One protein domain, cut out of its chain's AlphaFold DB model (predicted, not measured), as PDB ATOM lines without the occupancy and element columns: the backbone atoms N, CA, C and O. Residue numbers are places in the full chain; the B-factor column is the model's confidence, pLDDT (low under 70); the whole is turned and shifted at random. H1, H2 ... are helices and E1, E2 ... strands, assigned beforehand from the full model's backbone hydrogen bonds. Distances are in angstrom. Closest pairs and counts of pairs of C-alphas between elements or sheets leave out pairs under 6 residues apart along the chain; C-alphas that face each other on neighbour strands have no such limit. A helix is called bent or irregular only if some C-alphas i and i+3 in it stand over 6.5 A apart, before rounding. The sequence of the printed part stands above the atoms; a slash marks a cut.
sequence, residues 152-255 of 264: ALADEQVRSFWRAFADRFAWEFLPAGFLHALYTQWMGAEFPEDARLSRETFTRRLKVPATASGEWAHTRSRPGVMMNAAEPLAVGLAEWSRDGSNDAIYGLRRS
ATOM      1  N   ALA A 152      80.212  43.522  83.207       85.19
ATOM      2  CA  ALA A 152      79.149  43.705  82.222       85.19
ATOM      3  C   ALA A 152      77.919  44.390  82.821       85.19
ATOM      4  O   ALA A 152      77.326  45.222  82.140       85.19
ATOM      5  N   LEU A 153      77.569  44.092  84.079       89.25
ATOM      6  CA  LEU A 153      76.498  44.792  84.789       89.25
ATOM      7  C   LEU A 153      76.812  46.285  84.910       89.25
ATOM      8  O   LEU A 153      76.017  47.110  84.470       89.25
ATOM      9  N   ALA A 154      78.008  46.634  85.387       91.19
ATOM     10  CA  ALA A 154      78.434  48.028  85.486       91.19
ATOM     11  C   ALA A 154      78.481  48.735  84.116       91.19
ATOM     12  O   ALA A 154      78.118  49.906  84.002       91.19
ATOM     13  N   ASP A 155      78.902  48.043  83.053       93.38
ATOM     14  CA  ASP A 155      78.878  48.604  81.697       93.38
ATOM     15  C   ASP A 155      77.447  48.819  81.180       93.38
ATOM     16  O   ASP A 155      77.189  49.817  80.502       93.38
ATOM     17  N   GLU A 156      76.507  47.922  81.491       94.31
ATOM     18  CA  GLU A 156      75.100  48.089  81.115       94.31
ATOM     19  C   GLU A 156      74.409  49.184  81.931       94.31
ATOM     20  O   GLU A 156      73.625  49.942  81.363       94.31
ATOM     21  N   GLN A 157      74.741  49.349  83.213       95.69
ATOM     22  CA  GLN A 157      74.260  50.461  84.040       95.69
ATOM     23  C   GLN A 157      74.709  51.808  83.466       95.69
ATOM     24  O   GLN A 157      73.886  52.697  83.255       95.69
ATOM     25  N   VAL A 158      75.994  51.950  83.120       97.25
ATOM     26  CA  VAL A 158      76.521  53.175  82.492       97.25
ATOM     27  C   VAL A 158      75.867  53.434  81.131       97.25
ATOM     28  O   VAL A 158      75.567  54.580  80.790       97.25
ATOM     29  N   ARG A 159      75.609  52.382  80.347       96.56
ATOM     30  CA  ARG A 159      74.912  52.497  79.060       96.56
ATOM     31  C   ARG A 159      73.447  52.901  79.239       96.56
ATOM     32  O   ARG A 159      72.963  53.741  78.487       96.56
ATOM     33  N   SER A 160      72.766  52.338  80.231       96.44
ATOM     34  CA  SER A 160      71.372  52.649  80.568       96.44
ATOM     35  C   SER A 160      71.224  54.080  81.067       96.44
ATOM     36  O   SER A 160      70.373  54.806  80.559       96.44
ATOM     37  N   PHE A 161      72.127  54.519  81.948       97.88
ATOM     38  CA  PHE A 161      72.262  55.919  82.339       97.88
ATOM     39  C   PHE A 161      72.377  56.819  81.107       97.88
ATOM     40  O   PHE A 161      71.599  57.754  80.939       97.88
ATOM     41  N   TRP A 162      73.313  56.519  80.202       98.00
ATOM     42  CA  TRP A 162      73.529  57.369  79.036       98.00
ATOM     43  C   TRP A 162      72.285  57.470  78.148       98.00
ATOM     44  O   TRP A 162      71.876  58.576  77.810       98.00
ATOM     45  N   ARG A 163      71.627  56.343  77.840       97.25
ATOM     46  CA  ARG A 163      70.378  56.337  77.055       97.25
ATOM     47  C   ARG A 163      69.262  57.161  77.709       97.25
ATOM     48  O   ARG A 163      68.484  57.780  76.999       97.25
ATOM     49  N   ALA A 164      69.173  57.168  79.040       97.00
ATOM     50  CA  ALA A 164      68.107  57.866  79.758       97.00
ATOM     51  C   ALA A 164      68.257  59.399  79.757       97.00
ATOM     52  O   ALA A 164      67.258  60.113  79.878       97.00
ATOM     53  N   PHE A 165      69.488  59.913  79.641       97.62
ATOM     54  CA  PHE A 165      69.772  61.342  79.822       97.62
ATOM     55  C   PHE A 165      70.379  62.045  78.603       97.62
ATOM     56  O   PHE A 165      70.231  63.261  78.515       97.62
ATOM     57  N   ALA A 166      71.012  61.331  77.662       96.88
ATOM     58  CA  ALA A 166      71.749  61.931  76.540       96.88
ATOM     59  C   ALA A 166      70.941  62.986  75.761       96.88
ATOM     60  O   ALA A 166      71.450  64.071  75.479       96.88
ATOM     61  N   ASP A 167      69.669  62.694  75.489       96.38
ATOM     62  CA  ASP A 167      68.784  63.564  74.702       96.38
ATOM     63  C   ASP A 167      68.183  64.722  75.514       96.38
ATOM     64  O   ASP A 167      67.609  65.654  74.955       96.38
ATOM     65  N   ARG A 168      68.301  64.675  76.846       97.00
ATOM     66  CA  ARG A 168      67.694  65.645  77.772       97.00
ATOM     67  C   ARG A 168      68.641  66.777  78.159       97.00
ATOM     68  O   ARG A 168      68.182  67.760  78.736       97.00
ATOM     69  N   PHE A 169      69.933  66.637  77.869       96.75
ATOM     70  CA  PHE A 169      70.930  67.655  78.175       96.75
ATOM     71  C   PHE A 169      70.733  68.905  77.312       96.75
ATOM     72  O   PHE A 169      70.742  68.840  76.075       96.75
ATOM     73  N   ALA A 170      70.591  70.047  77.982       96.00
ATOM     74  CA  ALA A 170      70.482  71.360  77.357       96.00
ATOM     75  C   ALA A 170      71.861  71.993  77.114       96.00
ATOM     76  O   ALA A 170      72.014  72.820  76.214       96.00
ATOM     77  N   TRP A 171      72.871  71.627  77.907       96.00
ATOM     78  CA  TRP A 171      74.241  72.092  77.704       96.00
ATOM     79  C   TRP A 171      74.946  71.432  76.518       96.00
ATOM     80  O   TRP A 171      74.862  70.229  76.292       96.00
ATOM     81  N   GLU A 172      75.768  72.229  75.835       96.06
ATOM     82  CA  GLU A 172      76.664  71.770  74.766       96.06
ATOM     83  C   GLU A 172      77.976  71.185  75.321       96.06
ATOM     84  O   GLU A 172      78.757  70.554  74.604       96.06
ATOM     85  N   PHE A 173      78.244  71.401  76.612       96.44
ATOM     86  CA  PHE A 173      79.356  70.802  77.339       96.44
ATOM     87  C   PHE A 173      78.901  70.281  78.701       96.44
ATOM     88  O   PHE A 173      78.335  71.018  79.503       96.44
ATOM     89  N   LEU A 174      79.212  69.017  78.977       97.25
ATOM     90  CA  LEU A 174      78.845  68.302  80.190       97.25
ATOM     91  C   LEU A 174      80.114  67.965  80.983       97.25
ATOM     92  O   LEU A 174      80.860  67.059  80.590       97.25
ATOM     93  N   PRO A 175      80.392  68.667  82.096       97.12
ATOM     94  CA  PRO A 175      81.540  68.366  82.943       97.12
ATOM     95  C   PRO A 175      81.497  66.932  83.479       97.12
ATOM     96  O   PRO A 175      80.443  66.442  83.882       97.12
ATOM     97  N   ALA A 176      82.653  66.269  83.581       97.06
ATOM     98  CA  ALA A 176      82.712  64.904  84.117       97.06
ATOM     99  C   ALA A 176      82.170  64.802  85.560       97.06
ATOM    100  O   ALA A 176      81.513  63.823  85.904       97.06
ATOM    101  N   GLY A 177      82.401  65.830  86.388       96.50
ATOM    102  CA  GLY A 177      81.858  65.896  87.750       96.50
ATOM    103  C   GLY A 177      80.332  66.017  87.794       96.50
ATOM    104  O   GLY A 177      79.704  65.383  88.633       96.50
ATOM    105  N   PHE A 178      79.738  66.762  86.857       97.44
ATOM    106  CA  PHE A 178      78.281  66.879  86.723       97.44
ATOM    107  C   PHE A 178      77.656  65.528  86.369       97.44
ATOM    108  O   PHE A 178      76.748  65.059  87.049       97.44
ATOM    109  N   LEU A 179      78.206  64.866  85.347       97.75
ATOM    110  CA  LEU A 179      77.730  63.558  84.892       97.75
ATOM    111  C   LEU A 179      77.821  62.498  85.996       97.75
ATOM    112  O   LEU A 179      76.923  61.673  86.124       97.75
ATOM    113  N   HIS A 180      78.892  62.517  86.796       97.81
ATOM    114  CA  HIS A 180      79.069  61.567  87.896       97.81
ATOM    115  C   HIS A 180      78.113  61.823  89.065       97.81
ATOM    116  O   HIS A 180      77.574  60.864  89.614       97.81
ATOM    117  N   ALA A 181      77.848  63.085  89.412       97.50
ATOM    118  CA  ALA A 181      76.849  63.424  90.424       97.50
ATOM    119  C   ALA A 181      75.443  62.982  89.987       97.50
ATOM    120  O   ALA A 181      74.737  62.319  90.747       97.50
ATOM    121  N   LEU A 182      75.075  63.259  88.729       97.75
ATOM    122  CA  LEU A 182      73.795  62.829  88.160       97.75
ATOM    123  C   LEU A 182      73.670  61.300  88.133       97.75
ATOM    124  O   LEU A 182      72.636  60.759  88.514       97.75
ATOM    125  N   TYR A 183      74.739  60.596  87.749       97.50
ATOM    126  CA  TYR A 183      74.799  59.135  87.803       97.50
ATOM    127  C   TYR A 183      74.624  58.602  89.227       97.50
ATOM    128  O   TYR A 183      73.876  57.654  89.436       97.50
ATOM    129  N   THR A 184      75.285  59.213  90.211       96.56
ATOM    130  CA  THR A 184      75.215  58.797  91.619       96.56
ATOM    131  C   THR A 184      73.798  58.953  92.171       96.56
ATOM    132  O   THR A 184      73.301  58.035  92.823       96.56
ATOM    133  N   GLN A 185      73.129  60.070  91.866       96.88
ATOM    134  CA  GLN A 185      71.732  60.290  92.247       96.88
ATOM    135  C   GLN A 185      70.795  59.287  91.559       96.88
ATOM    136  O   GLN A 185      69.959  58.682  92.226       96.88
ATOM    137  N   TRP A 186      70.948  59.083  90.247       96.69
ATOM    138  CA  TRP A 186      70.131  58.142  89.477       96.69
ATOM    139  C   TRP A 186      70.309  56.693  89.955       96.69
ATOM    140  O   TRP A 186      69.322  56.009  90.207       96.69
ATOM    141  N   MET A 187      71.550  56.250  90.181       96.25
ATOM    142  CA  MET A 187      71.843  54.926  90.743       96.25
ATOM    143  C   MET A 187      71.240  54.748  92.133       96.25
ATOM    144  O   MET A 187      70.699  53.693  92.425       96.25
ATOM    145  N   GLY A 188      71.301  55.771  92.991       95.25
ATOM    146  CA  GLY A 188      70.688  55.703  94.318       95.25
ATOM    147  C   GLY A 188      69.165  55.543  94.289       95.25
ATOM    148  O   GLY A 188      68.609  55.011  95.245       95.25
ATOM    149  N   ALA A 189      68.506  55.988  93.215       94.88
ATOM    150  CA  ALA A 189      67.064  55.855  93.034       94.88
ATOM    151  C   ALA A 189      66.669  54.520  92.378       94.88
ATOM    152  O   ALA A 189      65.749  53.864  92.854       94.88
ATOM    153  N   GLU A 190      67.357  54.116  91.307       93.62
ATOM    154  CA  GLU A 190      67.000  52.922  90.521       93.62
ATOM    155  C   GLU A 190      67.617  51.624  91.069       93.62
ATOM    156  O   GLU A 190      67.013  50.558  90.970       93.62
ATOM    157  N   PHE A 191      68.816  51.699  91.654       92.94
ATOM    158  CA  PHE A 191      69.615  50.544  92.078       92.94
ATOM    159  C   PHE A 191      70.222  50.772  93.477       92.94
ATOM    160  O   PHE A 191      71.442  50.895  93.615       92.94
ATOM    161  N   PRO A 192      69.396  50.851  94.538       92.81
ATOM    162  CA  PRO A 192      69.867  51.208  95.877       92.81
ATOM    163  C   PRO A 192      70.862  50.201  96.477       92.81
ATOM    164  O   PRO A 192      71.714  50.600  97.268       92.81
ATOM    165  N   GLU A 193      70.774  48.927  96.086       90.94
ATOM    166  CA  GLU A 193      71.633  47.838  96.577       90.94
ATOM    167  C   GLU A 193      72.983  47.749  95.840       90.94
ATOM    168  O   GLU A 193      73.921  47.121  96.334       90.94
ATOM    169  N   ASP A 194      73.107  48.372  94.663       89.81
ATOM    170  CA  ASP A 194      74.294  48.230  93.821       89.81
ATOM    171  C   ASP A 194      75.403  49.221  94.202       89.81
ATOM    172  O   ASP A 194      75.185  50.407  94.481       89.81
ATOM    173  N   ALA A 195      76.649  48.742  94.146       90.12
ATOM    174  CA  ALA A 195      77.817  49.567  94.416       90.12
ATOM    175  C   ALA A 195      78.002  50.648  93.337       90.12
ATOM    176  O   ALA A 195      78.109  50.377  92.138       90.12
ATOM    177  N   ARG A 196      78.105  51.906  93.772       92.62
ATOM    178  CA  ARG A 196      78.304  53.043  92.867       92.62
ATOM    179  C   ARG A 196      79.746  53.094  92.375       92.62
ATOM    180  O   ARG A 196      80.698  52.921  93.132       92.62
ATOM    181  N   LEU A 197      79.908  53.397  91.091       94.75
ATOM    182  CA  LEU A 197      81.226  53.546  90.485       94.75
ATOM    183  C   LEU A 197      81.925  54.821  90.972       94.75
ATOM    184  O   LEU A 197      81.310  55.886  91.078       94.75
ATOM    185  N   SER A 198      83.244  54.732  91.165       96.12
ATOM    186  CA  SER A 198      84.077  55.922  91.345       96.12
ATOM    187  C   SER A 198      84.009  56.826  90.113       96.12
ATOM    188  O   SER A 198      83.800  56.352  88.989       96.12
ATOM    189  N   ARG A 199      84.237  58.129  90.301       96.19
ATOM    190  CA  ARG A 199      84.173  59.131  89.228       96.19
ATOM    191  C   ARG A 199      85.069  58.781  88.045       96.19
ATOM    192  O   ARG A 199      84.655  58.902  86.891       96.19
ATOM    193  N   GLU A 200      86.287  58.325  88.315       96.56
ATOM    194  CA  GLU A 200      87.277  57.957  87.303       96.56
ATOM    195  C   GLU A 200      86.827  56.716  86.521       96.56
ATOM    196  O   GLU A 200      86.915  56.687  85.290       96.56
ATOM    197  N   THR A 201      86.287  55.710  87.219       95.50
ATOM    198  CA  THR A 201      85.785  54.474  86.601       95.50
ATOM    199  C   THR A 201      84.556  54.748  85.747       95.50
ATOM    200  O   THR A 201      84.501  54.300  84.599       95.50
ATOM    201  N   PHE A 202      83.607  55.520  86.279       97.50
ATOM    202  CA  PHE A 202      82.418  55.967  85.567       97.50
ATOM    203  C   PHE A 202      82.795  56.752  84.310       97.50
ATOM    204  O   PHE A 202      82.410  56.363  83.212       97.50
ATOM    205  N   THR A 203      83.633  57.786  84.436       96.94
ATOM    206  CA  THR A 203      84.049  58.619  83.295       96.94
ATOM    207  C   THR A 203      84.751  57.785  82.228       96.94
ATOM    208  O   THR A 203      84.520  57.980  81.038       96.94
ATOM    209  N   ARG A 204      85.603  56.829  82.624       96.25
ATOM    210  CA  ARG A 204      86.270  55.920  81.683       96.25
ATOM    211  C   ARG A 204      85.268  55.057  80.916       96.25
ATOM    212  O   ARG A 204      85.400  54.952  79.701       96.25
ATOM    213  N   ARG A 205      84.293  54.456  81.606       96.44
ATOM    214  CA  ARG A 205      83.275  53.587  80.992       96.44
ATOM    215  C   ARG A 205      82.286  54.375  80.137       96.44
ATOM    216  O   ARG A 205      81.960  53.926  79.046       96.44
ATOM    217  N   LEU A 206      81.886  55.570  80.577       97.75
ATOM    218  CA  LEU A 206      80.925  56.436  79.891       97.75
ATOM    219  C   LEU A 206      81.411  56.891  78.512       97.75
ATOM    220  O   LEU A 206      80.595  57.072  77.614       97.75
ATOM    221  N   LYS A 207      82.730  57.035  78.317       96.81
ATOM    222  CA  LYS A 207      83.309  57.433  77.022       96.81
ATOM    223  C   LYS A 207      82.784  56.580  75.874       96.81
ATOM    224  O   LYS A 207      82.405  57.133  74.855       96.81
ATOM    225  N   VAL A 208      82.737  55.261  76.055       96.06
ATOM    226  CA  VAL A 208      82.370  54.320  74.990       96.06
ATOM    227  C   VAL A 208      80.940  54.550  74.475       96.06
ATOM    228  O   VAL A 208      80.803  54.814  73.283       96.06
ATOM    229  N   PRO A 209      79.876  54.485  75.304       97.06
ATOM    230  CA  PRO A 209      78.520  54.752  74.834       97.06
ATOM    231  C   PRO A 209      78.302  56.219  74.447       97.06
ATOM    232  O   PRO A 209      77.567  56.469  73.497       97.06
ATOM    233  N   ALA A 210      78.957  57.174  75.117       96.88
ATOM    234  CA  ALA A 210      78.781  58.590  74.810       96.88
ATOM    235  C   ALA A 210      79.294  58.966  73.421       96.88
ATOM    236  O   ALA A 210      78.617  59.673  72.684       96.88
ATOM    237  N   THR A 211      80.469  58.469  73.032       96.56
ATOM    238  CA  THR A 211      81.061  58.808  71.733       96.56
ATOM    239  C   THR A 211      80.595  57.899  70.597       96.56
ATOM    240  O   THR A 211      80.994  58.112  69.457       96.56
ATOM    241  N   ALA A 212      79.781  56.875  70.877       95.19
ATOM    242  CA  ALA A 212      79.362  55.892  69.879       95.19
ATOM    243  C   ALA A 212      78.526  56.505  68.740       95.19
ATOM    244  O   ALA A 212      78.656  56.065  67.602       95.19
ATOM    245  N   SER A 213      77.705  57.523  69.027       91.94
ATOM    246  CA  SER A 213      76.917  58.235  68.007       91.94
ATOM    247  C   SER A 213      77.720  59.294  67.243       91.94
ATOM    248  O   SER A 213      77.260  59.789  66.221       91.94
ATOM    249  N   GLY A 214      78.903  59.680  67.735       94.38
ATOM    250  CA  GLY A 214      79.684  60.808  67.210       94.38
ATOM    251  C   GLY A 214      79.148  62.196  67.590       94.38
ATOM    252  O   GLY A 214      79.876  63.182  67.465       94.38
ATOM    253  N   GLU A 215      77.922  62.283  68.117       94.81
ATOM    254  CA  GLU A 215      77.314  63.537  68.587       94.81
ATOM    255  C   GLU A 215      78.045  64.123  69.787       94.81
ATOM    256  O   GLU A 215      78.060  65.335  69.965       94.81
ATOM    257  N   TRP A 216      78.671  63.275  70.602       96.62
ATOM    258  CA  TRP A 216      79.452  63.693  71.754       96.62
ATOM    259  C   TRP A 216      80.909  63.279  71.592       96.62
ATOM    260  O   TRP A 216      81.227  62.169  71.167       96.62
ATOM    261  N   ALA A 217      81.811  64.169  71.986       96.75
ATOM    262  CA  ALA A 217      83.245  63.949  72.009       96.75
ATOM    263  C   ALA A 217      83.788  64.182  73.421       96.75
ATOM    264  O   ALA A 217      83.503  65.198  74.059       96.75
ATOM    265  N   HIS A 218      84.614  63.260  73.914       96.75
ATOM    266  CA  HIS A 218      85.313  63.465  75.176       96.75
ATOM    267  C   HIS A 218      86.501  64.406  74.972       96.75
ATOM    268  O   HIS A 218      87.442  64.079  74.249       96.75
ATOM    269  N   THR A 219      86.469  65.570  75.613       96.50
ATOM    270  CA  THR A 219      87.477  66.611  75.407       96.50
ATOM    271  C   THR A 219      87.712  67.427  76.670       96.50
ATOM    272  O   THR A 219      86.934  67.386  77.629       96.50
ATOM    273  N   ARG A 220      88.811  68.179  76.663       96.50
ATOM    274  CA  ARG A 220      89.097  69.216  77.645       96.50
ATOM    275  C   ARG A 220      88.635  70.551  77.067       96.50
ATOM    276  O   ARG A 220      89.080  70.944  75.992       96.50
ATOM    277  N   SER A 221      87.722  71.243  77.735       94.06
ATOM    278  CA  SER A 221      87.156  72.506  77.244       94.06
ATOM    279  C   SER A 221      86.909  73.478  78.388       94.06
ATOM    280  O   SER A 221      86.757  73.074  79.539       94.06
ATOM    281  N   ARG A 222      86.917  74.774  78.071       94.25
ATOM    282  CA  ARG A 222      86.524  75.822  79.016       94.25
ATOM    283  C   ARG A 222      84.994  75.903  79.010       94.25
ATOM    284  O   ARG A 222      84.449  76.149  77.935       94.25
ATOM    285  N   PRO A 223      84.312  75.705  80.154       91.06
ATOM    286  CA  PRO A 223      82.851  75.688  80.230       91.06
ATOM    287  C   PRO A 223      82.183  76.899  79.579       91.06
ATOM    288  O   PRO A 223      81.284  76.726  78.761       91.06
ATOM    289  N   GLY A 224      82.669  78.106  79.904       87.56
ATOM    290  CA  GLY A 224      82.296  79.384  79.291       87.56
ATOM    291  C   GLY A 224      80.857  79.447  78.771       87.56
ATOM    292  O   GLY A 224      79.903  79.143  79.488       87.56
ATOM    293  N   VAL A 225      80.729  79.803  77.490       87.38
ATOM    294  CA  VAL A 225      79.443  79.940  76.791       87.38
ATOM    295  C   VAL A 225      78.708  78.619  76.544       87.38
ATOM    296  O   VAL A 225      77.509  78.632  76.285       87.38
ATOM    297  N   MET A 226      79.389  77.476  76.656       90.00
ATOM    298  CA  MET A 226      78.826  76.149  76.363       90.00
ATOM    299  C   MET A 226      77.892  75.629  77.466       90.00
ATOM    300  O   MET A 226      77.155  74.669  77.251       90.00
ATOM    301  N   MET A 227      77.926  76.277  78.634       93.56
ATOM    302  CA  MET A 227      77.082  76.000  79.800       93.56
ATOM    303  C   MET A 227      76.265  77.236  80.224       93.56
ATOM    304  O   MET A 227      75.989  77.433  81.408       93.56
ATOM    305  N   ASN A 228      75.944  78.140  79.291       89.12
ATOM    306  CA  ASN A 228      75.181  79.355  79.610       89.12
ATOM    307  C   ASN A 228      73.669  79.124  79.713       89.12
ATOM    308  O   ASN A 228      72.991  79.889  80.393       89.12
ATOM    309  N   ALA A 229      73.139  78.093  79.052       91.50
ATOM    310  CA  ALA A 229      71.737  77.719  79.204       91.50
ATOM    311  C   ALA A 229      71.461  77.228  80.637       91.50
ATOM    312  O   ALA A 229      72.360  76.723  81.310       91.50
ATOM    313  N   ALA A 230      70.224  77.354  81.114       92.00
ATOM    314  CA  ALA A 230      69.818  76.663  82.332       92.00
ATOM    315  C   ALA A 230      69.758  75.155  82.046       92.00
ATOM    316  O   ALA A 230      69.159  74.752  81.053       92.00
ATOM    317  N   GLU A 231      70.368  74.336  82.903       95.50
ATOM    318  CA  GLU A 231      70.303  72.875  82.798       95.50
ATOM    319  C   GLU A 231      69.280  72.344  83.806       95.50
ATOM    320  O   GLU A 231      69.551  72.368  85.011       95.50
ATOM    321  N   PRO A 232      68.103  71.869  83.355       95.69
ATOM    322  CA  PRO A 232      67.061  71.381  84.256       95.69
ATOM    323  C   PRO A 232      67.537  70.213  85.121       95.69
ATOM    324  O   PRO A 232      67.135  70.102  86.275       95.69
ATOM    325  N   LEU A 233      68.431  69.369  84.589       96.06
ATOM    326  CA  LEU A 233      68.977  68.212  85.302       96.06
ATOM    327  C   LEU A 233      69.991  68.589  86.391       96.06
ATOM    328  O   LEU A 233      70.344  67.743  87.207       96.06
ATOM    329  N   ALA A 234      70.458  69.840  86.424       95.38
ATOM    330  CA  ALA A 234      71.310  70.332  87.501       95.38
ATOM    331  C   ALA A 234      70.515  70.730  88.753       95.38
ATOM    332  O   ALA A 234      71.086  70.847  89.839       95.38
ATOM    333  N   VAL A 235      69.199  70.931  88.622       94.62
ATOM    334  CA  VAL A 235      68.335  71.303  89.743       94.62
ATOM    335  C   VAL A 235      68.190  70.104  90.684       94.62
ATOM    336  O   VAL A 235      67.620  69.083  90.318       94.62
ATOM    337  N   GLY A 236      68.692  70.237  91.913       90.62
ATOM    338  CA  GLY A 236      68.578  69.207  92.952       90.62
ATOM    339  C   GLY A 236      69.793  68.288  93.108       90.62
ATOM    340  O   GLY A 236      69.770  67.418  93.978       90.62
ATOM    341  N   LEU A 237      70.873  68.497  92.344       94.94
ATOM    342  CA  LEU A 237      72.138  67.791  92.567       94.94
ATOM    343  C   LEU A 237      72.868  68.369  93.787       94.94
ATOM    344  O   LEU A 237      73.653  69.303  93.664       94.94
ATOM    345  N   ALA A 238      72.623  67.801  94.970       88.06
ATOM    346  CA  ALA A 238      73.188  68.294  96.232       88.06
ATOM    347  C   ALA A 238      74.730  68.309  96.262       88.06
ATOM    348  O   ALA A 238      75.331  69.180  96.884       88.06
ATOM    349  N   GLU A 239      75.370  67.358  95.581       86.75
ATOM    350  CA  GLU A 239      76.830  67.194  95.582       86.75
ATOM    351  C   GLU A 239      77.528  67.943  94.440       86.75
ATOM    352  O   GLU A 239      78.760  67.939  94.355       86.75
ATOM    353  N   TRP A 240      76.769  68.586  93.548       93.94
ATOM    354  CA  TRP A 240      77.334  69.256  92.389       93.94
ATOM    355  C   TRP A 240      77.135  70.765  92.447       93.94
ATOM    356  O   TRP A 240      76.019  71.272  92.501       93.94
ATOM    357  N   SER A 241      78.246  71.487  92.349       92.62
ATOM    358  CA  SER A 241      78.255  72.925  92.117       92.62
ATOM    359  C   SER A 241      79.062  73.226  90.864       92.62
ATOM    360  O   SER A 241      80.072  72.571  90.580       92.62
ATOM    361  N   ARG A 242      78.613  74.225  90.101       89.62
ATOM    362  CA  ARG A 242      79.355  74.719  88.945       89.62
ATOM    363  C   ARG A 242      80.660  75.322  89.445       89.62
ATOM    364  O   ARG A 242      80.647  76.271  90.224       89.62
ATOM    365  N   ASP A 243      81.777  74.799  88.951       86.25
ATOM    366  CA  ASP A 243      83.058  75.460  89.150       86.25
ATOM    367  C   ASP A 243      83.006  76.832  88.460       86.25
ATOM    368  O   ASP A 243      82.755  76.932  87.256       86.25
ATOM    369  N   GLY A 244      83.164  77.893  89.255       84.19
ATOM    370  CA  GLY A 244      83.235  79.266  88.765       84.19
ATOM    371  C   GLY A 244      84.561  79.571  88.066       84.19
ATOM    372  O   GLY A 244      84.688  80.629  87.447       84.19
ATOM    373  N   SER A 245      85.544  78.667  88.149       88.06
ATOM    374  CA  SER A 245      86.793  78.793  87.413       88.06
ATOM    375  C   SER A 245      86.539  78.747  85.901       88.06
ATOM    376  O   SER A 245      85.722  77.985  85.384       88.06
ATOM    377  N   ASN A 246      87.266  79.579  85.156       85.81
ATOM    378  CA  ASN A 246      87.272  79.528  83.690       85.81
ATOM    379  C   ASN A 246      88.361  78.576  83.161       85.81
ATOM    380  O   ASN A 246      88.856  78.728  82.033       85.81
ATOM    381  N   ASP A 247      88.785  77.624  83.991       93.69
ATOM    382  CA  ASP A 247      89.815  76.667  83.636       93.69
ATOM    383  C   ASP A 247      89.253  75.577  82.728       93.69
ATOM    384  O   ASP A 247      88.064  75.255  82.705       93.69
ATOM    385  N   ALA A 248      90.133  75.021  81.900       95.12
ATOM    386  CA  ALA A 248      89.747  73.958  80.993       95.12
ATOM    387  C   ALA A 248      89.603  72.645  81.776       95.12
ATOM    388  O   ALA A 248      90.602  72.102  82.267       95.12
ATOM    389  N   ILE A 249      88.383  72.112  81.825       96.38
ATOM    390  CA  ILE A 249      88.031  70.876  82.532       96.38
ATOM    391  C   ILE A 249      87.673  69.762  81.543       96.38
ATOM    392  O   ILE A 249      87.359  70.019  80.380       96.38
ATOM    393  N   TYR A 250      87.754  68.510  81.989       97.06
ATOM    394  CA  TYR A 250      87.365  67.354  81.180       97.06
ATOM    395  C   TYR A 250      85.852  67.125  81.223       97.06
ATOM    396  O   TYR A 250      85.225  67.212  82.283       97.06
ATOM    397  N   GLY A 251      85.279  66.774  80.075       97.25
ATOM    398  CA  GLY A 251      83.852  66.507  79.943       97.25
ATOM    399  C   GLY A 251      83.478  65.898  78.597       97.25
ATOM    400  O   GLY A 251      84.341  65.450  77.834       97.25
ATOM    401  N   LEU A 252      82.179  65.866  78.326       97.69
ATOM    402  CA  LEU A 252      81.619  65.531  77.022       97.69
ATOM    403  C   LEU A 252      81.171  66.821  76.346       97.69
ATOM    404  O   LEU A 252      80.404  67.590  76.911       97.69
ATOM    405  N   ARG A 253      81.668  67.067  75.142       96.62
ATOM    406  CA  ARG A 253      81.266  68.190  74.302       96.62
ATOM    407  C   ARG A 253      80.388  67.664  73.188       96.62
ATOM    408  O   ARG A 253      80.794  66.712  72.526       96.62
ATOM    409  N   ARG A 254      79.257  68.310  72.933       95.50
ATOM    410  CA  ARG A 254      78.500  68.059  71.715       95.50
ATOM    411  C   ARG A 254      79.374  68.474  70.535       95.50
ATOM    412  O   ARG A 254      79.859  69.610  70.465       95.50
ATOM    413  N   SER A 255      79.652  67.534  69.645       90.88
ATOM    414  CA  SER A 255      80.179  67.801  68.318       90.88
ATOM    415  C   SER A 255      79.073  68.557  67.611       90.88
ATOM    416  O   SER A 255      78.218  67.928  66.997       90.88
TER     417      SER A 255
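Overview. This is residues 152 to 255 of the 264 residues of an uncharacterized protein of Cryobacterium psychrotolerans (UniProt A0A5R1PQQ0). A small sheet of three strands, E1 E3 E2, has H3 packed over one face; H1 packs on H3 at a steep angle, and H2 runs away from the end of E1, its first residues making a corner with H3. Short H4 sits by E1, and a long loop, residues 228 to 248, leads from it back to E3. The printed part has 104 residues, in the order H1 E1 H2 H3 E2 H4 E3, mixed helices and strands, the sheet all antiparallel. It is compact, with a radius of gyration of the C-alphas of 13.1 A and spans of 38 by 30 by 22 A.

Along the chain. The strands are E1, residues 173 to 175, E3, residues 249 to 254, 14.7 A long, and E2, residues 216 to 221, 12.9 A. The helices are H1, residues 152 to 168, 25.1 A, from C-alpha 152 at (79.149, 43.705, 82.222); H2, residues 176 to 190, 20.8 A; H3, residues 199 to 211, 17.8 A; and H4, residues 224 to 227. E3 ends with C-alpha 254 at (78.500, 68.059, 71.715). H1 is irregular: C-alphas 164 and 167 are 7.6 A apart.

Arrangement. The sheet is strongly twisted, but only just, its C-alphas lying up to 4.4 A off the best plane through all of them; within hydrogen-bond range are N 174 and O 252, 2.8 A, across the antiparallel neighbours E1 and E3, and N 219 and O 251, 3.1 A, across the antiparallel neighbours E3 and E2. H3 is on the sheet at a height of 8.0 A, two layers. E1, H2 H3, E2 form a split strand-helix-strand unit, E3 between its strands, with a right-handed crossover. H1 touches H3, closest C-alphas Arg 159 and Pro 209, 6.0 A. H2 touches H3 with residues 176 to 180 alone, about perpendicular at 86 degrees, closest C-alphas His 180 and Arg 199, 5.8 A. H2 and H4 each only graze the sheet. Every O i to N i+4 pair is within hydrogen-bond range in H2, 11 of 13 in H1 and 7 of 9 in H3; H4 is too short for one.

Size, cuts and confidence. The C-alphas of Glu 193 and Val 225, the two farthest apart, are 38.5 A apart. The printed part has no cut; H4 to E3 is the long link, with 21 residues. Mean pLDDT of the printed part is 94.5, and no printed residue is under 70.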